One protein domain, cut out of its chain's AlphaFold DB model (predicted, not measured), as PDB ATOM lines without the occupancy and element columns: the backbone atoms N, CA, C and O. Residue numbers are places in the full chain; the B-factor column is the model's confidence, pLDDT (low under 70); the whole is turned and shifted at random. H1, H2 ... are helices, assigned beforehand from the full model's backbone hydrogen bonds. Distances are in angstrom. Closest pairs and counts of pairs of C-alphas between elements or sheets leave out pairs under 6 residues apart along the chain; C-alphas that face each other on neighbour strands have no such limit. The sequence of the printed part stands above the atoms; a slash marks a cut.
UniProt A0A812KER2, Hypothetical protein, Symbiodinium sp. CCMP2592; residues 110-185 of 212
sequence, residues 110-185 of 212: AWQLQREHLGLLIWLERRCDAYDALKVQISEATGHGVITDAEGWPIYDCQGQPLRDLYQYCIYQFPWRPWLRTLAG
ATOM      1  N   ALA A 110     501.957 505.019 287.979       70.81
ATOM      2  CA  ALA A 110     502.574 503.865 287.325       70.81
ATOM      3  C   ALA A 110     502.113 502.537 287.953       70.81
ATOM      4  O   ALA A 110     501.758 501.599 287.238       70.81
ATOM      5  N   TRP A 111     502.042 502.479 289.287       72.19
ATOM      6  CA  TRP A 111     501.555 501.301 290.006       72.19
ATOM      7  C   TRP A 111     500.076 501.010 289.719       72.19
ATOM      8  O   TRP A 111     499.688 499.859 289.506       72.19
ATOM      9  N   GLN A 112     499.244 502.051 289.664       72.06
ATOM     10  CA  GLN A 112     497.821 501.910 289.372       72.06
ATOM     11  C   GLN A 112     497.580 501.412 287.937       72.06
ATOM     12  O   GLN A 112     496.812 500.469 287.749       72.06
ATOM     13  N   LEU A 113     498.313 501.945 286.952       73.00
ATOM     14  CA  LEU A 113     498.271 501.473 285.563       73.00
ATOM     15  C   LEU A 113     498.670 499.991 285.452       73.00
ATOM     16  O   LEU A 113     498.017 499.201 284.771       73.00
ATOM     17  N   GLN A 114     499.727 499.585 286.160       73.69
ATOM     18  CA  GLN A 114     500.196 498.200 286.154       73.69
ATOM     19  C   GLN A 114     499.162 497.244 286.766       73.69
ATOM     20  O   GLN A 114     498.952 496.138 286.261       73.69
ATOM     21  N   ARG A 115     498.461 497.681 287.817       72.69
ATOM     22  CA  ARG A 115     497.366 496.925 288.432       72.69
ATOM     23  C   ARG A 115     496.156 496.793 287.499       72.69
ATOM     24  O   ARG A 115     495.561 495.718 287.436       72.69
ATOM     25  N   GLU A 116     495.818 497.841 286.752       76.50
ATOM     26  CA  GLU A 116     494.763 497.803 285.728       76.50
ATOM     27  C   GLU A 116     495.117 496.846 284.581       76.50
ATOM     28  O   GLU A 116     494.286 496.031 284.177       76.50
ATOM     29  N   HIS A 117     496.369 496.864 284.112       70.62
ATOM     30  CA  HIS A 117     496.855 495.931 283.091       70.62
ATOM     31  C   HIS A 117     496.810 494.472 283.561       70.62
ATOM     32  O   HIS A 117     496.362 493.604 282.813       70.62
ATOM     33  N   LEU A 118     497.209 494.189 284.806       72.00
ATOM     34  CA  LEU A 118     497.090 492.845 285.383       72.00
ATOM     35  C   LEU A 118     495.627 492.401 285.503       72.00
ATOM     36  O   LEU A 118     495.309 491.257 285.185       72.00
ATOM     37  N   GLY A 119     494.724 493.304 285.896       72.00
ATOM     38  CA  GLY A 119     493.286 493.028 285.919       72.00
ATOM     39  C   GLY A 119     492.734 492.672 284.535       72.00
ATOM     40  O   GLY A 119     491.955 491.727 284.406       72.00
ATOM     41  N   LEU A 120     493.182 493.377 283.493       66.25
ATOM     42  CA  LEU A 120     492.801 493.109 282.107       66.25
ATOM     43  C   LEU A 120     493.358 491.773 281.594       66.25
ATOM     44  O   LEU A 120     492.636 491.043 280.916       66.25
ATOM     45  N   LEU A 121     494.598 491.422 281.948       66.62
ATOM     46  CA  LEU A 121     495.199 490.133 281.592       66.62
ATOM     47  C   LEU A 121     494.465 488.959 282.246       66.62
ATOM     48  O   LEU A 121     494.096 488.022 281.548       66.62
ATOM     49  N   ILE A 122     494.165 489.042 283.546       68.00
ATOM     50  CA  ILE A 122     493.396 488.006 284.258       68.00
ATOM     51  C   ILE A 122     491.985 487.875 283.667       68.00
ATOM     52  O   ILE A 122     491.448 486.773 283.538       68.00
ATOM     53  N   TRP A 123     491.364 488.997 283.295       72.31
ATOM     54  CA  TRP A 123     490.059 488.994 282.637       72.31
ATOM     55  C   TRP A 123     490.107 488.344 281.247       72.31
ATOM     56  O   TRP A 123     489.190 487.599 280.901       72.31
ATOM     57  N   LEU A 124     491.165 488.588 280.466       65.81
ATOM     58  CA  LEU A 124     491.382 487.936 279.171       65.81
ATOM     59  C   LEU A 124     491.629 486.436 279.332       65.81
ATOM     60  O   LEU A 124     490.994 485.661 278.630       65.81
ATOM     61  N   GLU A 125     492.482 486.026 280.271       68.38
ATOM     62  CA  GLU A 125     492.815 484.620 280.530       68.38
ATOM     63  C   GLU A 125     491.561 483.807 280.880       68.38
ATOM     64  O   GLU A 125     491.236 482.841 280.195       68.38
ATOM     65  N   ARG A 126     490.749 484.294 281.829       71.44
ATOM     66  CA  ARG A 126     489.466 483.659 282.176       71.44
ATOM     67  C   ARG A 126     488.492 483.585 281.001       71.44
ATOM     68  O   ARG A 126     487.649 482.693 280.951       71.44
ATOM     69  N   ARG A 127     488.560 484.539 280.070       73.56
ATOM     70  CA  ARG A 127     487.725 484.532 278.863       73.56
ATOM     71  C   ARG A 127     488.252 483.603 277.783       73.56
ATOM     72  O   ARG A 127     487.427 483.042 277.072       73.56
ATOM     73  N   CYS A 128     489.563 483.425 277.673       72.69
ATOM     74  CA  CYS A 128     490.154 482.403 276.820       72.69
ATOM     75  C   CYS A 128     489.749 481.008 277.306       72.69
ATOM     76  O   CYS A 128     489.272 480.223 276.496       72.69
ATOM     77  N   ASP A 129     489.800 480.748 278.615       69.94
ATOM     78  CA  ASP A 129     489.355 479.470 279.186       69.94
ATOM     79  C   ASP A 129     487.861 479.224 278.936       69.94
ATOM     80  O   ASP A 129     487.457 478.147 278.494       69.94
ATOM     81  N   ALA A 130     487.027 480.247 279.156       69.81
ATOM     82  CA  ALA A 130     485.602 480.170 278.849       69.81
ATOM     83  C   ALA A 130     485.353 479.951 277.347       69.81
ATOM     84  O   ALA A 130     484.442 479.212 276.983       69.81
ATOM     85  N   TYR A 131     486.157 480.572 276.480       72.38
ATOM     86  CA  TYR A 131     486.072 480.408 275.032       72.38
ATOM     87  C   TYR A 131     486.489 479.006 274.590       72.38
ATOM     88  O   TYR A 131     485.824 478.433 273.736       72.38
ATOM     89  N   ASP A 132     487.538 478.430 275.175       73.88
ATOM     90  CA  ASP A 132     487.977 477.070 274.863       73.88
ATOM     91  C   ASP A 132     486.961 476.026 275.346       73.88
ATOM     92  O   ASP A 132     486.654 475.092 274.602       73.88
ATOM     93  N   ALA A 133     486.354 476.220 276.523       71.12
ATOM     94  CA  ALA A 133     485.240 475.391 276.989       71.12
ATOM     95  C   ALA A 133     484.025 475.491 276.049       71.12
ATOM     96  O   ALA A 133     483.465 474.471 275.641       71.12
ATOM     97  N   LEU A 134     483.677 476.711 275.625       67.75
ATOM     98  CA  LEU A 134     482.639 476.948 274.621       67.75
ATOM     99  C   LEU A 134     482.983 476.275 273.296       67.75
ATOM    100  O   LEU A 134     482.126 475.646 272.695       67.75
ATOM    101  N   LYS A 135     484.232 476.356 272.838       69.75
ATOM    102  CA  LYS A 135     484.680 475.766 271.573       69.75
ATOM    103  C   LYS A 135     484.467 474.256 271.531       69.75
ATOM    104  O   LYS A 135     484.060 473.745 270.489       69.75
ATOM    105  N   VAL A 136     484.696 473.563 272.648       71.69
ATOM    106  CA  VAL A 136     484.401 472.129 272.778       71.69
ATOM    107  C   VAL A 136     482.897 471.886 272.649       71.69
ATOM    108  O   VAL A 136     482.488 471.139 271.761       71.69
ATOM    109  N   GLN A 137     482.076 472.607 273.419       65.94
ATOM    110  CA  GLN A 137     480.611 472.502 273.349       65.94
ATOM    111  C   GLN A 137     480.066 472.807 271.949       65.94
ATOM    112  O   GLN A 137     479.155 472.143 271.473       65.94
ATOM    113  N   ILE A 138     480.647 473.777 271.245       64.00
ATOM    114  CA  ILE A 138     480.228 474.157 269.892       64.00
ATOM    115  C   ILE A 138     480.625 473.095 268.880       64.00
ATOM    116  O   ILE A 138     479.843 472.801 267.987       64.00
ATOM    117  N   SER A 139     481.819 472.511 269.005       66.44
ATOM    118  CA  SER A 139     482.238 471.425 268.115       66.44
ATOM    119  C   SER A 139     481.338 470.192 268.254       66.44
ATOM    120  O   SER A 139     481.033 469.529 267.264       66.44
ATOM    121  N   GLU A 140     480.825 469.944 269.460       66.81
ATOM    122  CA  GLU A 140     479.825 468.909 269.726       66.81
ATOM    123  C   GLU A 140     478.436 469.333 269.207       66.81
ATOM    124  O   GLU A 140     477.753 468.559 268.533       66.81
ATOM    125  N   ALA A 141     478.058 470.600 269.400       59.50
ATOM    126  CA  ALA A 141     476.802 471.171 268.920       59.50
ATOM    127  C   ALA A 141     476.724 471.282 267.392       59.50
ATOM    128  O   ALA A 141     475.629 471.185 266.847       59.50
ATOM    129  N   THR A 142     477.836 471.417 266.659       56.62
ATOM    130  CA  THR A 142     477.822 471.414 265.185       56.62
ATOM    131  C   THR A 142     477.307 470.100 264.589       56.62
ATOM    132  O   THR A 142     476.877 470.092 263.438       56.62
ATOM    133  N   GLY A 143     477.256 469.012 265.370       61.44
ATOM    134  CA  GLY A 143     476.553 467.783 264.987       61.44
ATOM    135  C   GLY A 143     475.022 467.854 265.124       61.44
ATOM    136  O   GLY A 143     474.319 467.097 264.460       61.44
ATOM    137  N   HIS A 144     474.499 468.768 265.950       63.06
ATOM    138  CA  HIS A 144     473.075 468.885 266.304       63.06
ATOM    139  C   HIS A 144     472.426 470.236 265.930       63.06
ATOM    140  O   HIS A 144     471.201 470.346 265.938       63.06
ATOM    141  N   GLY A 145     473.216 471.246 265.550       75.81
ATOM    142  CA  GLY A 145     472.760 472.544 265.040       75.81
ATOM    143  C   GLY A 145     472.187 473.512 266.084       75.81
ATOM    144  O   GLY A 145     471.622 474.533 265.693       75.81
ATOM    145  N   VAL A 146     472.296 473.203 267.381       84.25
ATOM    146  CA  VAL A 146     471.741 474.010 268.480       84.25
ATOM    147  C   VAL A 146     472.714 474.042 269.654       84.25
ATOM    148  O   VAL A 146     473.217 473.001 270.066       84.25
ATOM    149  N   ILE A 147     472.967 475.237 270.191       80.81
ATOM    150  CA  ILE A 147     473.786 475.436 271.390       80.81
ATOM    151  C   ILE A 147     472.960 475.084 272.626       80.81
ATOM    152  O   ILE A 147     471.844 475.584 272.793       80.81
ATOM    153  N   THR A 148     473.530 474.255 273.498       83.88
ATOM    154  CA  THR A 148     472.928 473.851 274.770       83.88
ATOM    155  C   THR A 148     473.687 474.416 275.969       83.88
ATOM    156  O   THR A 148     474.878 474.711 275.868       83.88
ATOM    157  N   ASP A 149     473.006 474.568 277.104       83.06
ATOM    158  CA  ASP A 149     473.627 474.871 278.395       83.06
ATOM    159  C   ASP A 149     474.393 473.660 278.971       83.06
ATOM    160  O   ASP A 149     474.586 472.640 278.299       83.06
ATOM    161  N   ALA A 150     474.889 473.787 280.208       77.25
ATOM    162  CA  ALA A 150     475.659 472.734 280.873       77.25
ATOM    163  C   ALA A 150     474.807 471.495 281.199       77.25
ATOM    164  O   ALA A 150     475.332 470.387 281.301       77.25
ATOM    165  N   GLU A 151     473.500 471.683 281.336       81.69
ATOM    166  CA  GLU A 151     472.490 470.667 281.591       81.69
ATOM    167  C   GLU A 151     471.961 470.018 280.294       81.69
ATOM    168  O   GLU A 151     471.224 469.031 280.352       81.69
ATOM    169  N   GLY A 152     472.362 470.526 279.123       81.81
ATOM    170  CA  GLY A 152     471.975 470.011 277.810       81.81
ATOM    171  C   GLY A 152     470.684 470.612 277.243       81.81
ATOM    172  O   GLY A 152     470.171 470.107 276.239       81.81
ATOM    173  N   TRP A 153     470.147 471.680 277.835       86.44
ATOM    174  CA  TRP A 153     468.969 472.381 277.327       86.44
ATOM    175  C   TRP A 153     469.337 473.408 276.256       86.44
ATOM    176  O   TRP A 153     470.313 474.138 276.411       86.44
ATOM    177  N   PRO A 154     468.558 473.514 275.168       88.88
ATOM    178  CA  PRO A 154     468.801 474.502 274.127       88.88
ATOM    179  C   PRO A 154     468.631 475.926 274.660       88.88
ATOM    180  O   PRO A 154     467.673 476.234 275.369       88.88
ATOM    181  N   ILE A 155     469.546 476.809 274.272       86.50
ATOM    182  CA  ILE A 155     469.507 478.220 274.660       86.50
ATOM    183  C   ILE A 155     468.732 478.998 273.596       86.50
ATOM    184  O   ILE A 155     469.026 478.883 272.405       86.50
ATOM    185  N   TYR A 156     467.752 479.800 274.018       90.62
ATOM    186  CA  TYR A 156     466.877 480.565 273.127       90.62
ATOM    187  C   TYR A 156     467.197 482.061 273.154       90.62
ATOM    188  O   TYR A 156     467.592 482.615 274.181       90.62
ATOM    189  N   ASP A 157     467.006 482.726 272.018       88.50
ATOM    190  CA  ASP A 157     467.034 484.182 271.929       88.50
ATOM    191  C   ASP A 157     465.736 484.823 272.461       88.50
ATOM    192  O   ASP A 157     464.803 484.153 272.911       88.50
ATOM    193  N   CYS A 158     465.654 486.155 272.404       84.19
ATOM    194  CA  CYS A 158     464.485 486.904 272.874       84.19
ATOM    195  C   CYS A 158     463.225 486.690 272.022       84.19
ATOM    196  O   CYS A 158     462.148 487.128 272.422       84.19
ATOM    197  N   GLN A 159     463.350 486.049 270.861       90.94
ATOM    198  CA  GLN A 159     462.248 485.678 269.978       90.94
ATOM    199  C   GLN A 159     461.822 484.216 270.190       90.94
ATOM    200  O   GLN A 159     460.935 483.734 269.488       90.94
ATOM    201  N   GLY A 160     462.442 483.506 271.143       91.19
ATOM    202  CA  GLY A 160     462.188 482.090 271.393       91.19
ATOM    203  C   GLY A 160     462.791 481.170 270.331       91.19
ATOM    204  O   GLY A 160     462.382 480.016 270.227       91.19
ATOM    205  N   GLN A 161     463.744 481.651 269.526       89.12
ATOM    206  CA  GLN A 161     464.455 480.833 268.547       89.12
ATOM    207  C   GLN A 161     465.725 480.246 269.170       89.12
ATOM    208  O   GLN A 161     466.453 480.959 269.863       89.12
ATOM    209  N   PRO A 162     466.021 478.954 268.947       90.06
ATOM    210  CA  PRO A 162     467.228 478.345 269.481       90.06
ATOM    211  C   PRO A 162     468.463 478.972 268.831       90.06
ATOM    212  O   PRO A 162     468.522 479.135 267.609       90.06
ATOM    213  N   LEU A 163     469.467 479.290 269.642       87.25
ATOM    214  CA  LEU A 163     470.739 479.821 269.178       87.25
ATOM    215  C   LEU A 163     471.507 478.725 268.436       87.25
ATOM    216  O   LEU A 163     471.862 477.690 269.003       87.25
ATOM    217  N   ARG A 164     471.752 478.956 267.144       82.69
ATOM    218  CA  ARG A 164     472.414 477.982 266.258       82.69
ATOM    219  C   ARG A 164     473.889 478.277 266.023       82.69
ATOM    220  O   ARG A 164     474.627 477.394 265.603       82.69
ATOM    221  N   ASP A 165     474.308 479.513 266.281       78.38
ATOM    222  CA  ASP A 165     475.670 479.987 266.051       78.38
ATOM    223  C   ASP A 165     476.253 480.588 267.335       78.38
ATOM    224  O   ASP A 165     475.601 481.344 268.064       78.38
ATOM    225  N   LEU A 166     477.523 480.265 267.581       72.12
ATOM    226  CA  LEU A 166     478.335 480.825 268.648       72.12
ATOM    227  C   LEU A 166     478.339 482.348 268.602       72.12
ATOM    228  O   LEU A 166     478.308 483.006 269.642       72.12
ATOM    229  N   TYR A 167     478.397 482.921 267.400       71.31
ATOM    230  CA  TYR A 167     478.449 484.368 267.264       71.31
ATOM    231  C   TYR A 167     477.198 485.020 267.864       71.31
ATOM    232  O   TYR A 167     477.294 486.000 268.605       71.31
ATOM    233  N   GLN A 168     476.034 484.412 267.625       75.56
ATOM    234  CA  GLN A 168     474.753 484.849 268.166       75.56
ATOM    235  C   GLN A 168     474.719 484.699 269.694       75.56
ATOM    236  O   GLN A 168     474.355 485.649 270.390       75.56
ATOM    237  N   TYR A 169     475.207 483.572 270.222       78.75
ATOM    238  CA  TYR A 169     475.350 483.352 271.665       78.75
ATOM    239  C   TYR A 169     476.262 484.387 272.337       78.75
ATOM    240  O   TYR A 169     475.886 484.998 273.334       78.75
ATOM    241  N   CYS A 170     477.434 484.678 271.767       76.69
ATOM    242  CA  CYS A 170     478.356 485.668 272.326       76.69
ATOM    243  C   CYS A 170     477.798 487.097 272.314       76.69
ATOM    244  O   CYS A 170     478.143 487.890 273.192       76.69
ATOM    245  N   ILE A 171     476.985 487.457 271.318       77.38
ATOM    246  CA  ILE A 171     476.281 488.747 271.303       77.38
ATOM    247  C   ILE A 171     475.238 488.784 272.423       77.38
ATOM    248  O   ILE A 171     475.109 489.803 273.102       77.38
ATOM    249  N   TYR A 172     474.535 487.669 272.633       75.62
ATOM    250  CA  TYR A 172     473.449 487.568 273.599       75.62
ATOM    251  C   TYR A 172     473.940 487.553 275.056       75.62
ATOM    252  O   TYR A 172     473.425 488.305 275.879       75.62
ATOM    253  N   GLN A 173     474.979 486.770 275.372       76.12
ATOM    254  CA  GLN A 173     475.543 486.661 276.726       76.12
ATOM    255  C   GLN A 173     476.319 487.914 277.152       76.12
ATOM    256  O   GLN A 173     476.403 488.243 278.335       76.12
ATOM    257  N   PHE A 174     476.928 488.613 276.187       76.88
ATOM    258  CA  PHE A 174     477.809 489.752 276.447       76.88
ATOM    259  C   PHE A 174     477.361 491.002 275.675       76.88
ATOM    260  O   PHE A 174     478.125 491.521 274.852       76.88
ATOM    261  N   PRO A 175     476.154 491.534 275.959       63.94
ATOM    262  CA  PRO A 175     475.621 492.693 275.245       63.94
ATOM    263  C   PRO A 175     476.439 493.962 275.520       63.94
ATOM    264  O   PRO A 175     476.514 494.865 274.688       63.94
ATOM    265  N   TRP A 176     477.110 494.020 276.674       61.53
ATOM    266  CA  TRP A 176     478.005 495.107 277.054       61.53
ATOM    267  C   TRP A 176     479.448 494.727 276.721       61.53
ATOM    268  O   TRP A 176     480.116 494.033 277.484       61.53
ATOM    269  N   ARG A 177     479.940 495.185 275.566       57.78
ATOM    270  CA  ARG A 177     481.352 495.071 275.171       57.78
ATOM    271  C   ARG A 177     482.096 496.369 275.517       57.78
ATOM    272  O   ARG A 177     481.917 497.361 274.811       57.78
ATOM    273  N   PRO A 178     482.979 496.389 276.534       54.19
ATOM    274  CA  PRO A 178     483.830 497.549 276.817       54.19
ATOM    275  C   PRO A 178     484.711 497.947 275.623       54.19
ATOM    276  O   PRO A 178     484.946 499.129 275.399       54.19
ATOM    277  N   TRP A 179     485.136 496.982 274.802       54.41
ATOM    278  CA  TRP A 179     486.015 497.229 273.652       54.41
ATOM    279  C   TRP A 179     485.321 497.870 272.442       54.41
ATOM    280  O   TRP A 179     485.996 498.438 271.588       54.41
ATOM    281  N   LEU A 180     483.985 497.840 272.375       50.00
ATOM    282  CA  LEU A 180     483.235 498.611 271.376       50.00
ATOM    283  C   LEU A 180     483.284 500.116 271.682       50.00
ATOM    284  O   LEU A 180     483.273 500.928 270.762       50.00
ATOM    285  N   ARG A 181     483.423 500.502 272.959       51.41
ATOM    286  CA  ARG A 181     483.612 501.911 273.341       51.41
ATOM    287  C   ARG A 181     485.002 502.430 272.986       51.41
ATOM    288  O   ARG A 181     485.130 503.595 272.620       51.41
ATOM    289  N   THR A 182     486.033 501.584 273.038       51.97
ATOM    290  CA  THR A 182     487.411 502.004 272.733       51.97
ATOM    291  C   THR A 182     487.575 502.444 271.276       51.97
ATOM    292  O   THR A 182     488.367 503.339 270.993       51.97
ATOM    293  N   LEU A 183     486.787 501.875 270.359       50.59
ATOM    294  CA  LEU A 183     486.756 502.294 268.954       50.59
ATOM    295  C   LEU A 183     485.997 503.617 268.751       50.59
ATOM    296  O   LEU A 183     486.402 504.421 267.918       50.59
ATOM    297  N   ALA A 184     484.959 503.882 269.549       51.12
ATOM    298  CA  ALA A 184     484.194 505.130 269.487       51.12
ATOM    299  C   ALA A 184     484.940 506.338 270.093       51.12
ATOM    300  O   ALA A 184     484.668 507.475 269.725       51.12
ATOM    301  N   GLY A 185     485.894 506.114 271.006       51.72
ATOM    302  CA  GLY A 185     486.640 507.187 271.679       51.72
ATOM    303  C   GLY A 185     487.943 507.634 271.002       51.72
ATOM    304  O   GLY A 185     488.506 508.647 271.406       51.72
TER     305      GLY A 185
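AT A GLANCE: This is residues 110 to 185 of the 212 residues of the protein "Hypothetical protein" of Symbiodinium sp. CCMP2592 (UniProt A0A812KER2). Look first for one long, straight helix, H1, which makes the length of an open, lopsided U; a looped stretch, residues 142 to 165, makes the bend at its far end, and two short helices, H2 and then H3, lie on the strand of chain that folds back, with a gap between it and most of H1. The first part of H1, residues 110 to 130, sticks out as a bare arm, and residues 173 to 185, with H3, stick out as a second, shorter one. The printed part has 76 residues with three named helices in the order H1, H2, H3 and no named strand, and its class is all helix. The whole is loose, with a radius of gyration of the C-alphas of 15.9 A, and elongated, spanning 50 by 26 by 17 A.

IN THESE COORDINATES: Find C-alpha 110 at (502.574, 503.865, 287.325); from there H1, residues 110 to 141, runs 45.5 A from first to last C-alpha, to C-alpha 141 at (476.802, 471.171, 268.920). Further on, H2 takes residues 166 to 173 and is 10.3 A long. Last comes H3, residues 178 to 184, 10.6 A long, ending at C-alpha 184 at (484.194, 505.130, 269.487).

HOW THE PARTS SIT: Start from H1 and look near its last turns for H2. The two are close but not clearly touching, with 1 pair of C-alphas within 8 A: the closest are those of Ile 138 and Leu 166, 7.0 A apart. Their lines stand at a steep tilt of 53 degrees, and they run opposite ways. Their centres are 16.3 A apart. H3 is apart from H1, and apart from H2 too, with no C-alpha within 8 A of either. In H1 and H2 you will find every O i to N i+4 pair within hydrogen-bond range; in H3 it is 0 of 3 such pairs, beside 3 of 4 O i to N i+3 pairs.

THE WHOLE: The two C-alphas farthest apart are those of Ala 110 and His 144, at 50.4 A, while those of Ala 110 and Gly 185, the first and last printed, are 22.6 A apart. Without the stretches that stand free, 42 residues remain, spanning 26 by 18 by 17 A. The printed part has no cut. The link from H1 to H2 is long, with 24 residues, and the link from H2 to H3 is tight, with 4. Look at the B-factor column for the model's confidence: the mean pLDDT of the printed part is 72.1, and 28 residues are under 70, among them residues 137 to 144 and 175 to 185; H3 has a mean of 52.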